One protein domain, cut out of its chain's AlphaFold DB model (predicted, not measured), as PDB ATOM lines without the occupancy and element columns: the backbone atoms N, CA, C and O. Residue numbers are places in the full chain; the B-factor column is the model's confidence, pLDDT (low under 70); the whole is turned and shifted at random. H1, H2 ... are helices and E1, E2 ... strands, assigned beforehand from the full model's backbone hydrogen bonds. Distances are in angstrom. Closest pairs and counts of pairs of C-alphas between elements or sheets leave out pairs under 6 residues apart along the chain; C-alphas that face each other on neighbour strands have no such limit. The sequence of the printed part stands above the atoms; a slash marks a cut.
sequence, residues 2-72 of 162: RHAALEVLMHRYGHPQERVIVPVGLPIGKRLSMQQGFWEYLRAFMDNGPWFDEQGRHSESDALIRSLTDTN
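This is residues 2 to 72 of the 162 residues of an uncharacterized protein of Pseudomonas sp. EGD-AKN5 (UniProt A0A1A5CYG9). An open, strung-out shape: a two-stranded hairpin of E1 and E2 at one end, the helix H1 in the middle, and the small helix H2 at the other end, beyond a long winding loop. The hairpin and H1 spread from the link of residues 24 to 31 like the two arms of a V, and the tip of the hairpin bends where E2 turns by 65 degrees at residue 18. The printed part has 71 residues, with two named strands and two named helices in the order E1, E2, H1, H2; the strands make one antiparallel sheet of order E1 - E2, and the class is mixed, helices and strands. The whole is loose, with a radius of gyration of the C-alphas of 15.5 A and spans of 44 by 36 by 23 A.

The sheet is a hairpin of E1, residues 7 to 12, and E2, residues 15 to 23, joined by a tight link of 2 residues. The two strands are antiparallel, with 153 degrees between their N-to-C directions. C-alphas 11 and 19 face each other at 4.2 A, and C-alphas 7 and 23 at 4.3 A. N 20 and O 10 are within hydrogen-bond range at 2.8 A, and N 8 and O 22 at 2.9 A. A short link of 8 residues joins E2 to H1, residues 32 to 48. E1 and H1 are apart. A long link of 13 residues joins H1 to H2, residues 62 to 69, and these two helices are apart. H2 is apart from E1 and from E2 as well. In H1 and H2 every O i to N i+4 pair is within hydrogen-bond range.

E1 runs from Glu 7, C-alpha at (41.711, -47.392, -21.803), to Arg 12 and measures 16.3 A from first to last C-alpha. E2 runs from His 15 to Pro 23 and measures 20.6 A. H1 runs from Leu 32, C-alpha at (40.882, -35.208, -18.254), to Asn 48 and measures 23.8 A. H2 runs from Asp 62 to Thr 69, C-alpha at (18.567, -48.373, -8.940), and measures 10.3 A.

The two C-alphas farthest apart are those of Gln 17 and Ala 63, at 45.2 A. The C-alphas of Arg 2 and Asn 72, the first and last printed residues, are 32.0 A apart. The printed part has no cut. The long link, residues 49 to 61, has no named element, and its C-alphas lie 10 to 21 A from the mean of all C-alphas. The mean pLDDT of the printed part is 80.8; residues 2 to 3, 27 to 29 and 69 to 72 are under 70.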
ATOM      1  N   ARG A   2      42.136 -31.086 -25.776       61.12
ATOM      2  CA  ARG A   2      42.790 -32.366 -25.447       61.12
ATOM      3  C   ARG A   2      41.708 -33.350 -25.007       61.12
ATOM      4  O   ARG A   2      41.127 -33.177 -23.940       61.12
ATOM      5  N   HIS A   3      41.406 -34.313 -25.867       66.00
ATOM      6  CA  HIS A   3      40.563 -35.451 -25.524       66.00
ATOM      7  C   HIS A   3      41.416 -36.457 -24.754       66.00
ATOM      8  O   HIS A   3      42.550 -36.721 -25.147       66.00
ATOM      9  N   ALA A   4      40.887 -36.975 -23.651       70.69
ATOM     10  CA  ALA A   4      41.510 -38.054 -22.898       70.69
ATOM     11  C   ALA A   4      40.584 -39.269 -22.970       70.69
ATOM     12  O   ALA A   4      39.414 -39.177 -22.586       70.69
ATOM     13  N   ALA A   5      41.091 -40.382 -23.492       79.00
ATOM     14  CA  ALA A   5      40.424 -41.674 -23.434       79.00
ATOM     15  C   ALA A   5      40.925 -42.418 -22.193       79.00
ATOM     16  O   ALA A   5      42.118 -42.388 -21.900       79.00
ATOM     17  N   LEU A   6      40.014 -43.053 -21.456       84.38
ATOM     18  CA  LEU A   6      40.390 -44.054 -20.466       84.38
ATOM     19  C   LEU A   6      40.404 -45.399 -21.186       84.38
ATOM     20  O   LEU A   6      39.411 -45.759 -21.815       84.38
ATOM     21  N   GLU A   7      41.515 -46.118 -21.117       87.44
ATOM     22  CA  GLU A   7      41.711 -47.392 -21.803       87.44
ATOM     23  C   GLU A   7      42.146 -48.450 -20.795       87.44
ATOM     24  O   GLU A   7      42.894 -48.160 -19.862       87.44
ATOM     25  N   VAL A   8      41.663 -49.676 -20.977       87.75
ATOM     26  CA  VAL A   8      42.036 -50.822 -20.149       87.75
ATOM     27  C   VAL A   8      42.700 -51.856 -21.039       87.75
ATOM     28  O   VAL A   8      42.163 -52.240 -22.079       87.75
ATOM     29  N   LEU A   9      43.876 -52.311 -20.618       89.69
ATOM     30  CA  LEU A   9      44.538 -53.460 -21.211       89.69
ATOM     31  C   LEU A   9      43.921 -54.727 -20.622       89.69
ATOM     32  O   LEU A   9      43.991 -54.959 -19.417       89.69
ATOM     33  N   MET A  10      43.320 -55.542 -21.476       89.62
ATOM     34  CA  MET A  10      42.764 -56.838 -21.110       89.62
ATOM     35  C   MET A  10      43.542 -57.926 -21.835       89.62
ATOM     36  O   MET A  10      43.968 -57.735 -22.972       89.62
ATOM     37  N   HIS A  11      43.700 -59.085 -21.210       89.88
ATOM     38  CA  HIS A  11      44.182 -60.277 -21.895       89.88
ATOM     39  C   HIS A  11      43.243 -61.444 -21.636       89.88
ATOM     40  O   HIS A  11      42.458 -61.448 -20.682       89.88
ATOM     41  N   ARG A  12      43.290 -62.431 -22.524       88.12
ATOM     42  CA  ARG A  12      42.516 -63.650 -22.340       88.12
ATOM     43  C   ARG A  12      43.129 -64.483 -21.215       88.12
ATOM     44  O   ARG A  12      44.342 -64.685 -21.172       88.12
ATOM     45  N   TYR A  13      42.270 -65.002 -20.342       87.06
ATOM     46  CA  TYR A  13      42.679 -65.903 -19.267       87.06
ATOM     47  C   TYR A  13      43.368 -67.160 -19.826       87.06
ATOM     48  O   TYR A  13      42.832 -67.800 -20.738       87.06
ATOM     49  N   GLY A  14      44.544 -67.493 -19.293       86.81
ATOM     50  CA  GLY A  14      45.420 -68.584 -19.732       86.81
ATOM     51  C   GLY A  14      46.270 -68.266 -20.968       86.81
ATOM     52  O   GLY A  14      47.110 -69.071 -21.361       86.81
ATOM     53  N   HIS A  15      46.073 -67.100 -21.591       89.69
ATOM     54  CA  HIS A  15      46.757 -66.691 -22.818       89.69
ATOM     55  C   HIS A  15      47.232 -65.232 -22.705       89.69
ATOM     56  O   HIS A  15      46.692 -64.354 -23.381       89.69
ATOM     57  N   PRO A  16      48.261 -64.939 -21.885       87.25
ATOM     58  CA  PRO A  16      48.719 -63.567 -21.634       87.25
ATOM     59  C   PRO A  16      49.254 -62.853 -22.882       87.25
ATOM     60  O   PRO A  16      49.350 -61.629 -22.890       87.25
ATOM     61  N   GLN A  17      49.581 -63.592 -23.946       88.81
ATOM     62  CA  GLN A  17      49.996 -63.042 -25.242       88.81
ATOM     63  C   GLN A  17      48.815 -62.465 -26.046       88.81
ATOM     64  O   GLN A  17      48.996 -61.573 -26.872       88.81
ATOM     65  N   GLU A  18      47.590 -62.944 -25.800       91.69
ATOM     66  CA  GLU A  18      46.370 -62.466 -26.457       91.69
ATOM     67  C   GLU A  18      45.828 -61.241 -25.706       91.69
ATOM     68  O   GLU A  18      44.956 -61.358 -24.840       91.69
ATOM     69  N   ARG A  19      46.371 -60.058 -26.025       92.00
ATOM     70  CA  ARG A  19      46.032 -58.779 -25.382       92.00
ATOM     71  C   ARG A  19      45.178 -57.892 -26.286       92.00
ATOM     72  O   ARG A  19      45.417 -57.799 -27.486       92.00
ATOM     73  N   VAL A  20      44.216 -57.193 -25.695       92.50
ATOM     74  CA  VAL A  20      43.362 -56.208 -26.364       92.50
ATOM     75  C   VAL A  20      43.279 -54.960 -25.495       92.50
ATOM     76  O   VAL A  20      43.035 -55.040 -24.292       92.50
ATOM     77  N   ILE A  21      43.469 -53.795 -26.112       90.06
ATOM     78  CA  ILE A  21      43.216 -52.502 -25.474       90.06
ATOM     79  C   ILE A  21      41.765 -52.125 -25.751       90.06
ATOM     80  O   ILE A  21      41.340 -52.077 -26.906       90.06
ATOM     81  N   VAL A  22      41.005 -51.873 -24.690       87.56
ATOM     82  CA  VAL A  22      39.587 -51.524 -24.779       87.56
ATOM     83  C   VAL A  22      39.376 -50.111 -24.231       87.56
ATOM     84  O   VAL A  22      39.656 -49.870 -23.054       87.56
ATOM     85  N   PRO A  23      38.854 -49.168 -25.037       84.69
ATOM     86  CA  PRO A  23      38.464 -47.861 -24.531       84.69
ATOM     87  C   PRO A  23      37.220 -47.989 -23.647       84.69
ATOM     88  O   PRO A  23      36.195 -48.547 -24.049       84.69
ATOM     89  N   VAL A  24      37.285 -47.434 -22.439       81.31
ATOM     90  CA  VAL A  24      36.177 -47.421 -21.483       81.31
ATOM     91  C   VAL A  24      35.232 -46.265 -21.828       81.31
ATOM     92  O   VAL A  24      35.239 -45.176 -21.244       81.31
ATOM     93  N   GLY A  25      34.408 -46.511 -22.846       73.12
ATOM     94  CA  GLY A  25      33.408 -45.583 -23.366       73.12
ATOM     95  C   GLY A  25      33.922 -44.655 -24.469       73.12
ATOM     96  O   GLY A  25      35.074 -44.713 -24.892       73.12
ATOM     97  N   LEU A  26      33.035 -43.785 -24.961       71.00
ATOM     98  CA  LEU A  26      33.354 -42.882 -26.067       71.00
ATOM     99  C   LEU A  26      34.377 -41.813 -25.624       71.00
ATOM    100  O   LEU A  26      34.135 -41.130 -24.624       71.00
ATOM    101  N   PRO A  27      35.488 -41.626 -26.361       64.25
ATOM    102  CA  PRO A  27      36.531 -40.656 -26.013       64.25
ATOM    103  C   PRO A  27      36.164 -39.210 -26.392       64.25
ATOM    104  O   PRO A  27      36.810 -38.252 -25.962       64.25
ATOM    105  N   ILE A  28      35.121 -39.030 -27.206       69.75
ATOM    106  CA  ILE A  28      34.726 -37.733 -27.760       69.75
ATOM    107  C   ILE A  28      34.109 -36.860 -26.661       69.75
ATOM    108  O   ILE A  28      33.240 -37.293 -25.910       69.75
ATOM    109  N   GLY A  29      34.568 -35.611 -26.568       69.62
ATOM    110  CA  GLY A  29      34.018 -34.607 -25.647       69.62
ATOM    111  C   GLY A  29      34.436 -34.745 -24.178       69.62
ATOM    112  O   GLY A  29      34.175 -33.832 -23.394       69.62
ATOM    113  N   LYS A  30      35.135 -35.822 -23.792       77.81
ATOM    114  CA  LYS A  30      35.582 -36.023 -22.407       77.81
ATOM    115  C   LYS A  30      36.877 -35.264 -22.107       77.81
ATOM    116  O   LYS A  30      37.858 -35.341 -22.851       77.81
ATOM    117  N   ARG A  31      36.873 -34.525 -20.993       83.38
ATOM    118  CA  ARG A  31      38.046 -33.826 -20.437       83.38
ATOM    119  C   ARG A  31      38.791 -34.738 -19.463       83.38
ATOM    120  O   ARG A  31      38.192 -35.646 -18.892       83.38
ATOM    121  N   LEU A  32      40.067 -34.446 -19.208       82.69
ATOM    122  CA  LEU A  32      40.882 -35.208 -18.254       82.69
ATOM    123  C   LEU A  32      40.243 -35.283 -16.856       82.69
ATOM    124  O   LEU A  32      40.173 -36.362 -16.284       82.69
ATOM    125  N   SER A  33      39.698 -34.175 -16.344       84.12
ATOM    126  CA  SER A  33      39.018 -34.149 -15.039       84.12
ATOM    127  C   SER A  33      37.790 -35.064 -14.977       84.12
ATOM    128  O   SER A  33      37.545 -35.698 -13.958       84.12
ATOM    129  N   MET A  34      37.040 -35.187 -16.079       83.44
ATOM    130  CA  MET A  34      35.905 -36.113 -16.166       83.44
ATOM    131  C   MET A  34      36.375 -37.569 -16.162       83.44
ATOM    132  O   MET A  34      35.756 -38.407 -15.516       83.44
ATOM    133  N   GLN A  35      37.473 -37.867 -16.864       84.75
ATOM    134  CA  GLN A  35      38.051 -39.212 -16.866       84.75
ATOM    135  C   GLN A  35      38.638 -39.589 -15.508       84.75
ATOM    136  O   GLN A  35      38.510 -40.735 -15.104       84.75
ATOM    137  N   GLN A  36      39.221 -38.632 -14.784       85.56
ATOM    138  CA  GLN A  36      39.695 -38.853 -13.420       85.56
ATOM    139  C   GLN A  36      38.535 -39.199 -12.479       85.56
ATOM    140  O   GLN A  36      38.615 -40.192 -11.768       85.56
ATOM    141  N   GLY A  37      37.435 -38.438 -12.516       84.75
ATOM    142  CA  GLY A  37      36.248 -38.762 -11.716       84.75
ATOM    143  C   GLY A  37      35.661 -40.132 -12.070       84.75
ATOM    144  O   GLY A  37      35.295 -40.902 -11.189       84.75
ATOM    145  N   PHE A  38      35.631 -40.475 -13.359       85.25
ATOM    146  CA  PHE A  38      35.183 -41.792 -13.807       85.25
ATOM    147  C   PHE A  38      36.131 -42.925 -13.382       85.25
ATOM    148  O   PHE A  38      35.668 -44.004 -13.019       85.25
ATOM    149  N   TRP A  39      37.444 -42.686 -13.384       86.38
ATOM    150  CA  TRP A  39      38.428 -43.636 -12.873       86.38
ATOM    151  C   TRP A  39      38.255 -43.886 -11.375       86.38
ATOM    152  O   TRP A  39      38.207 -45.040 -10.964       86.38
ATOM    153  N   GLU A  40      38.095 -42.833 -10.568       87.00
ATOM    154  CA  GLU A  40      37.848 -42.988  -9.129       87.00
ATOM    155  C   GLU A  40      36.521 -43.703  -8.853       87.00
ATOM    156  O   GLU A  40      36.459 -44.551  -7.969       87.00
ATOM    157  N   TYR A  41      35.485 -43.452  -9.662       86.12
ATOM    158  CA  TYR A  41      34.242 -44.223  -9.604       86.12
ATOM    159  C   TYR A  41      34.482 -45.717  -9.868       86.12
ATOM    160  O   TYR A  41      34.014 -46.557  -9.105       86.12
ATOM    161  N   LEU A  42      35.216 -46.069 -10.933       85.62
ATOM    162  CA  LEU A  42      35.522 -47.468 -11.251       85.62
ATOM    163  C   LEU A  42      36.351 -48.129 -10.152       85.62
ATOM    164  O   LEU A  42      36.060 -49.260  -9.771       85.62
ATOM    165  N   ARG A  43      37.350 -47.419  -9.628       85.56
ATOM    166  CA  ARG A  43      38.172 -47.881  -8.513       85.56
ATOM    167  C   ARG A  43      37.317 -48.150  -7.275       85.56
ATOM    168  O   ARG A  43      37.356 -49.259  -6.758       85.56
ATOM    169  N   ALA A  44      36.504 -47.183  -6.848       86.62
ATOM    170  CA  ALA A  44      35.614 -47.338  -5.699       86.62
ATOM    171  C   ALA A  44      34.609 -48.481  -5.903       86.62
ATOM    172  O   ALA A  44      34.373 -49.256  -4.983       86.62
ATOM    173  N   PHE A  45      34.078 -48.641  -7.118       84.81
ATOM    174  CA  PHE A  45      33.192 -49.751  -7.462       84.81
ATOM    175  C   PHE A  45      33.887 -51.114  -7.362       84.81
ATOM    176  O   PHE A  45      33.294 -52.084  -6.894       84.81
ATOM    177  N   MET A  46      35.135 -51.210  -7.822       82.25
ATOM    178  CA  MET A  46      35.907 -52.450  -7.766       82.25
ATOM    179  C   MET A  46      36.354 -52.796  -6.341       82.25
ATOM    180  O   MET A  46      36.340 -53.974  -5.989       82.25
ATOM    181  N   ASP A  47      36.715 -51.792  -5.541       83.56
ATOM    182  CA  ASP A  47      37.200 -51.976  -4.170       83.56
ATOM    183  C   ASP A  47      36.043 -52.211  -3.179       83.56
ATOM    184  O   ASP A  47      36.137 -53.074  -2.309       83.56
ATOM    185  N   ASN A  48      34.934 -51.472  -3.321       83.19
ATOM    186  CA  ASN A  48      33.843 -51.416  -2.337       83.19
ATOM    187  C   ASN A  48      32.493 -51.947  -2.856       83.19
ATOM    188  O   ASN A  48      31.513 -51.982  -2.107       83.19
ATOM    189  N   GLY A  49      32.408 -52.365  -4.120       80.06
ATOM    190  CA  GLY A  49      31.174 -52.850  -4.740       80.06
ATOM    191  C   GLY A  49      30.239 -51.732  -5.232       80.06
ATOM    192  O   GLY A  49      30.625 -50.572  -5.290       80.06
ATOM    193  N   PRO A  50      28.993 -52.054  -5.625       75.94
ATOM    194  CA  PRO A  50      28.073 -51.122  -6.292       75.94
ATOM    195  C   PRO A  50      27.465 -50.028  -5.402       75.94
ATOM    196  O   PRO A  50      26.888 -49.077  -5.930       75.94
ATOM    197  N   TRP A  51      27.561 -50.151  -4.079       84.31
ATOM    198  CA  TRP A  51      26.856 -49.280  -3.139       84.31
ATOM    199  C   TRP A  51      27.860 -48.457  -2.339       84.31
ATOM    200  O   TRP A  51      28.312 -48.890  -1.283       84.31
ATOM    201  N   PHE A  52      28.245 -47.288  -2.850       83.56
ATOM    202  CA  PHE A  52      29.159 -46.379  -2.160       83.56
ATOM    203  C   PHE A  52      28.671 -44.931  -2.180       83.56
ATOM    204  O   PHE A  52      27.935 -44.517  -3.075       83.56
ATOM    205  N   ASP A  53      29.059 -44.183  -1.148       81.50
ATOM    206  CA  ASP A  53      28.782 -42.754  -1.010       81.50
ATOM    207  C   ASP A  53      29.701 -41.898  -1.906       81.50
ATOM    208  O   ASP A  53      30.598 -42.397  -2.587       81.50
ATOM    209  N   GLU A  54      29.497 -40.578  -1.911       79.94
ATOM    210  CA  GLU A  54      30.325 -39.636  -2.684       79.94
ATOM    211  C   GLU A  54      31.815 -39.681  -2.305       79.94
ATOM    212  O   GLU A  54      32.669 -39.251  -3.080       79.94
ATOM    213  N   GLN A  55      32.139 -40.192  -1.116       81.06
ATOM    214  CA  GLN A  55      33.501 -40.346  -0.615       81.06
ATOM    215  C   GLN A  55      34.083 -41.733  -0.937       81.06
ATOM    216  O   GLN A  55      35.208 -42.031  -0.535       81.06
ATOM    217  N   GLY A  56      33.342 -42.577  -1.662       75.12
ATOM    218  CA  GLY A  56      33.765 -43.910  -2.068       75.12
ATOM    219  C   GLY A  56      33.657 -44.960  -0.966       75.12
ATOM    220  O   GLY A  56      34.188 -46.049  -1.139       75.12
ATOM    221  N   ARG A  57      32.996 -44.681   0.162       82.38
ATOM    222  CA  ARG A  57      32.811 -45.651   1.251       82.38
ATOM    223  C   ARG A  57      31.558 -46.475   1.010       82.38
ATOM    224  O   ARG A  57      30.534 -45.927   0.607       82.38
ATOM    225  N   HIS A  58      31.628 -47.774   1.299       82.56
ATOM    226  CA  HIS A  58      30.475 -48.660   1.172       82.56
ATOM    227  C   HIS A  58      29.295 -48.169   2.024       82.56
ATOM    228  O   HIS A  58      29.474 -47.785   3.181       82.56
ATOM    229  N   SER A  59      28.092 -48.195   1.457       80.44
ATOM    230  CA  SER A  59      26.859 -47.784   2.119       80.44
ATOM    231  C   SER A  59      25.748 -48.789   1.842       80.44
ATOM    232  O   SER A  59      25.356 -48.989   0.697       80.44
ATOM    233  N   GLU A  60      25.189 -49.371   2.902       79.50
ATOM    234  CA  GLU A  60      24.032 -50.280   2.845       79.50
ATOM    235  C   GLU A  60      22.693 -49.530   2.967       79.50
ATOM    236  O   GLU A  60      21.654 -50.115   3.265       79.50
ATOM    237  N   SER A  61      22.692 -48.207   2.783       82.81
ATOM    238  CA  SER A  61      21.466 -47.422   2.910       82.81
ATOM    239  C   SER A  61      20.467 -47.780   1.807       82.81
ATOM    240  O   SER A  61      20.673 -47.456   0.637       82.81
ATOM    241  N   ASP A  62      19.330 -48.357   2.198       79.31
ATOM    242  CA  ASP A  62      18.205 -48.655   1.304       79.31
ATOM    243  C   ASP A  62      17.768 -47.444   0.469       79.31
ATOM    244  O   ASP A  62      17.402 -47.588  -0.697       79.31
ATOM    245  N   ALA A  63      17.809 -46.239   1.047       80.88
ATOM    246  CA  ALA A  63      17.454 -45.011   0.341       80.88
ATOM    247  C   ALA A  63      18.445 -44.705  -0.793       80.88
ATOM    248  O   ALA A  63      18.026 -44.368  -1.901       80.88
ATOM    249  N   LEU A  64      19.745 -44.884  -0.539       77.75
ATOM    250  CA  LEU A  64      20.802 -44.697  -1.532       77.75
ATOM    251  C   LEU A  64      20.707 -45.757  -2.637       77.75
ATOM    252  O   LEU A  64      20.667 -45.406  -3.815       77.75
ATOM    253  N   ILE A  65      20.566 -47.034  -2.273       79.75
ATOM    254  CA  ILE A  65      20.438 -48.143  -3.230       79.75
ATOM    255  C   ILE A  65      19.218 -47.941  -4.133       79.75
ATOM    256  O   ILE A  65      19.323 -48.092  -5.354       79.75
ATOM    257  N   ARG A  66      18.068 -47.550  -3.567       76.19
ATOM    258  CA  ARG A  66      16.864 -47.221  -4.348       76.19
ATOM    259  C   ARG A  66      17.104 -46.041  -5.279       76.19
ATOM    260  O   ARG A  66      16.815 -46.164  -6.462       76.19
ATOM    261  N   SER A  67      17.708 -44.959  -4.784       76.56
ATOM    262  CA  SER A  67      17.989 -43.777  -5.609       76.56
ATOM    263  C   SER A  67      18.897 -44.084  -6.807       76.56
ATOM    264  O   SER A  67      18.683 -43.553  -7.892       76.56
ATOM    265  N   LEU A  68      19.867 -44.991  -6.642       71.94
ATOM    266  CA  LEU A  68      20.759 -45.428  -7.716       71.94
ATOM    267  C   LEU A  68      20.060 -46.401  -8.682       71.94
ATOM    268  O   LEU A  68      20.242 -46.311  -9.899       71.94
ATOM    269  N   THR A  69      19.238 -47.315  -8.158       69.12
ATOM    270  CA  THR A  69      18.567 -48.373  -8.940       69.12
ATOM    271  C   THR A  69      17.369 -47.856  -9.739       69.12
ATOM    272  O   THR A  69      17.084 -48.374 -10.823       69.12
ATOM    273  N   ASP A  70      16.713 -46.797  -9.264       64.81
ATOM    274  CA  ASP A  70      15.593 -46.154  -9.955       64.81
ATOM    275  C   ASP A  70      15.994 -45.533 -11.305       64.81
ATOM    276  O   ASP A  70      15.130 -45.151 -12.080       64.81
ATOM    277  N   THR A  71      17.276 -45.488 -11.670       55.75
ATOM    278  CA  THR A  71      17.749 -44.900 -12.939       55.75
ATOM    279  C   THR A  71      17.589 -45.821 -14.168       55.75
ATOM    280  O   THR A  71      18.082 -45.502 -15.253       55.75
ATOM    281  N   ASN A  72      16.931 -46.985 -14.055       52.53
ATOM    282  CA  ASN A  72      16.730 -47.904 -15.188       52.53
ATOM    283  C   ASN A  72      15.700 -47.355 -16.205       52.53
ATOM    284  O   ASN A  72      14.528 -47.733 -16.232       52.53
TER     285      ASN A  72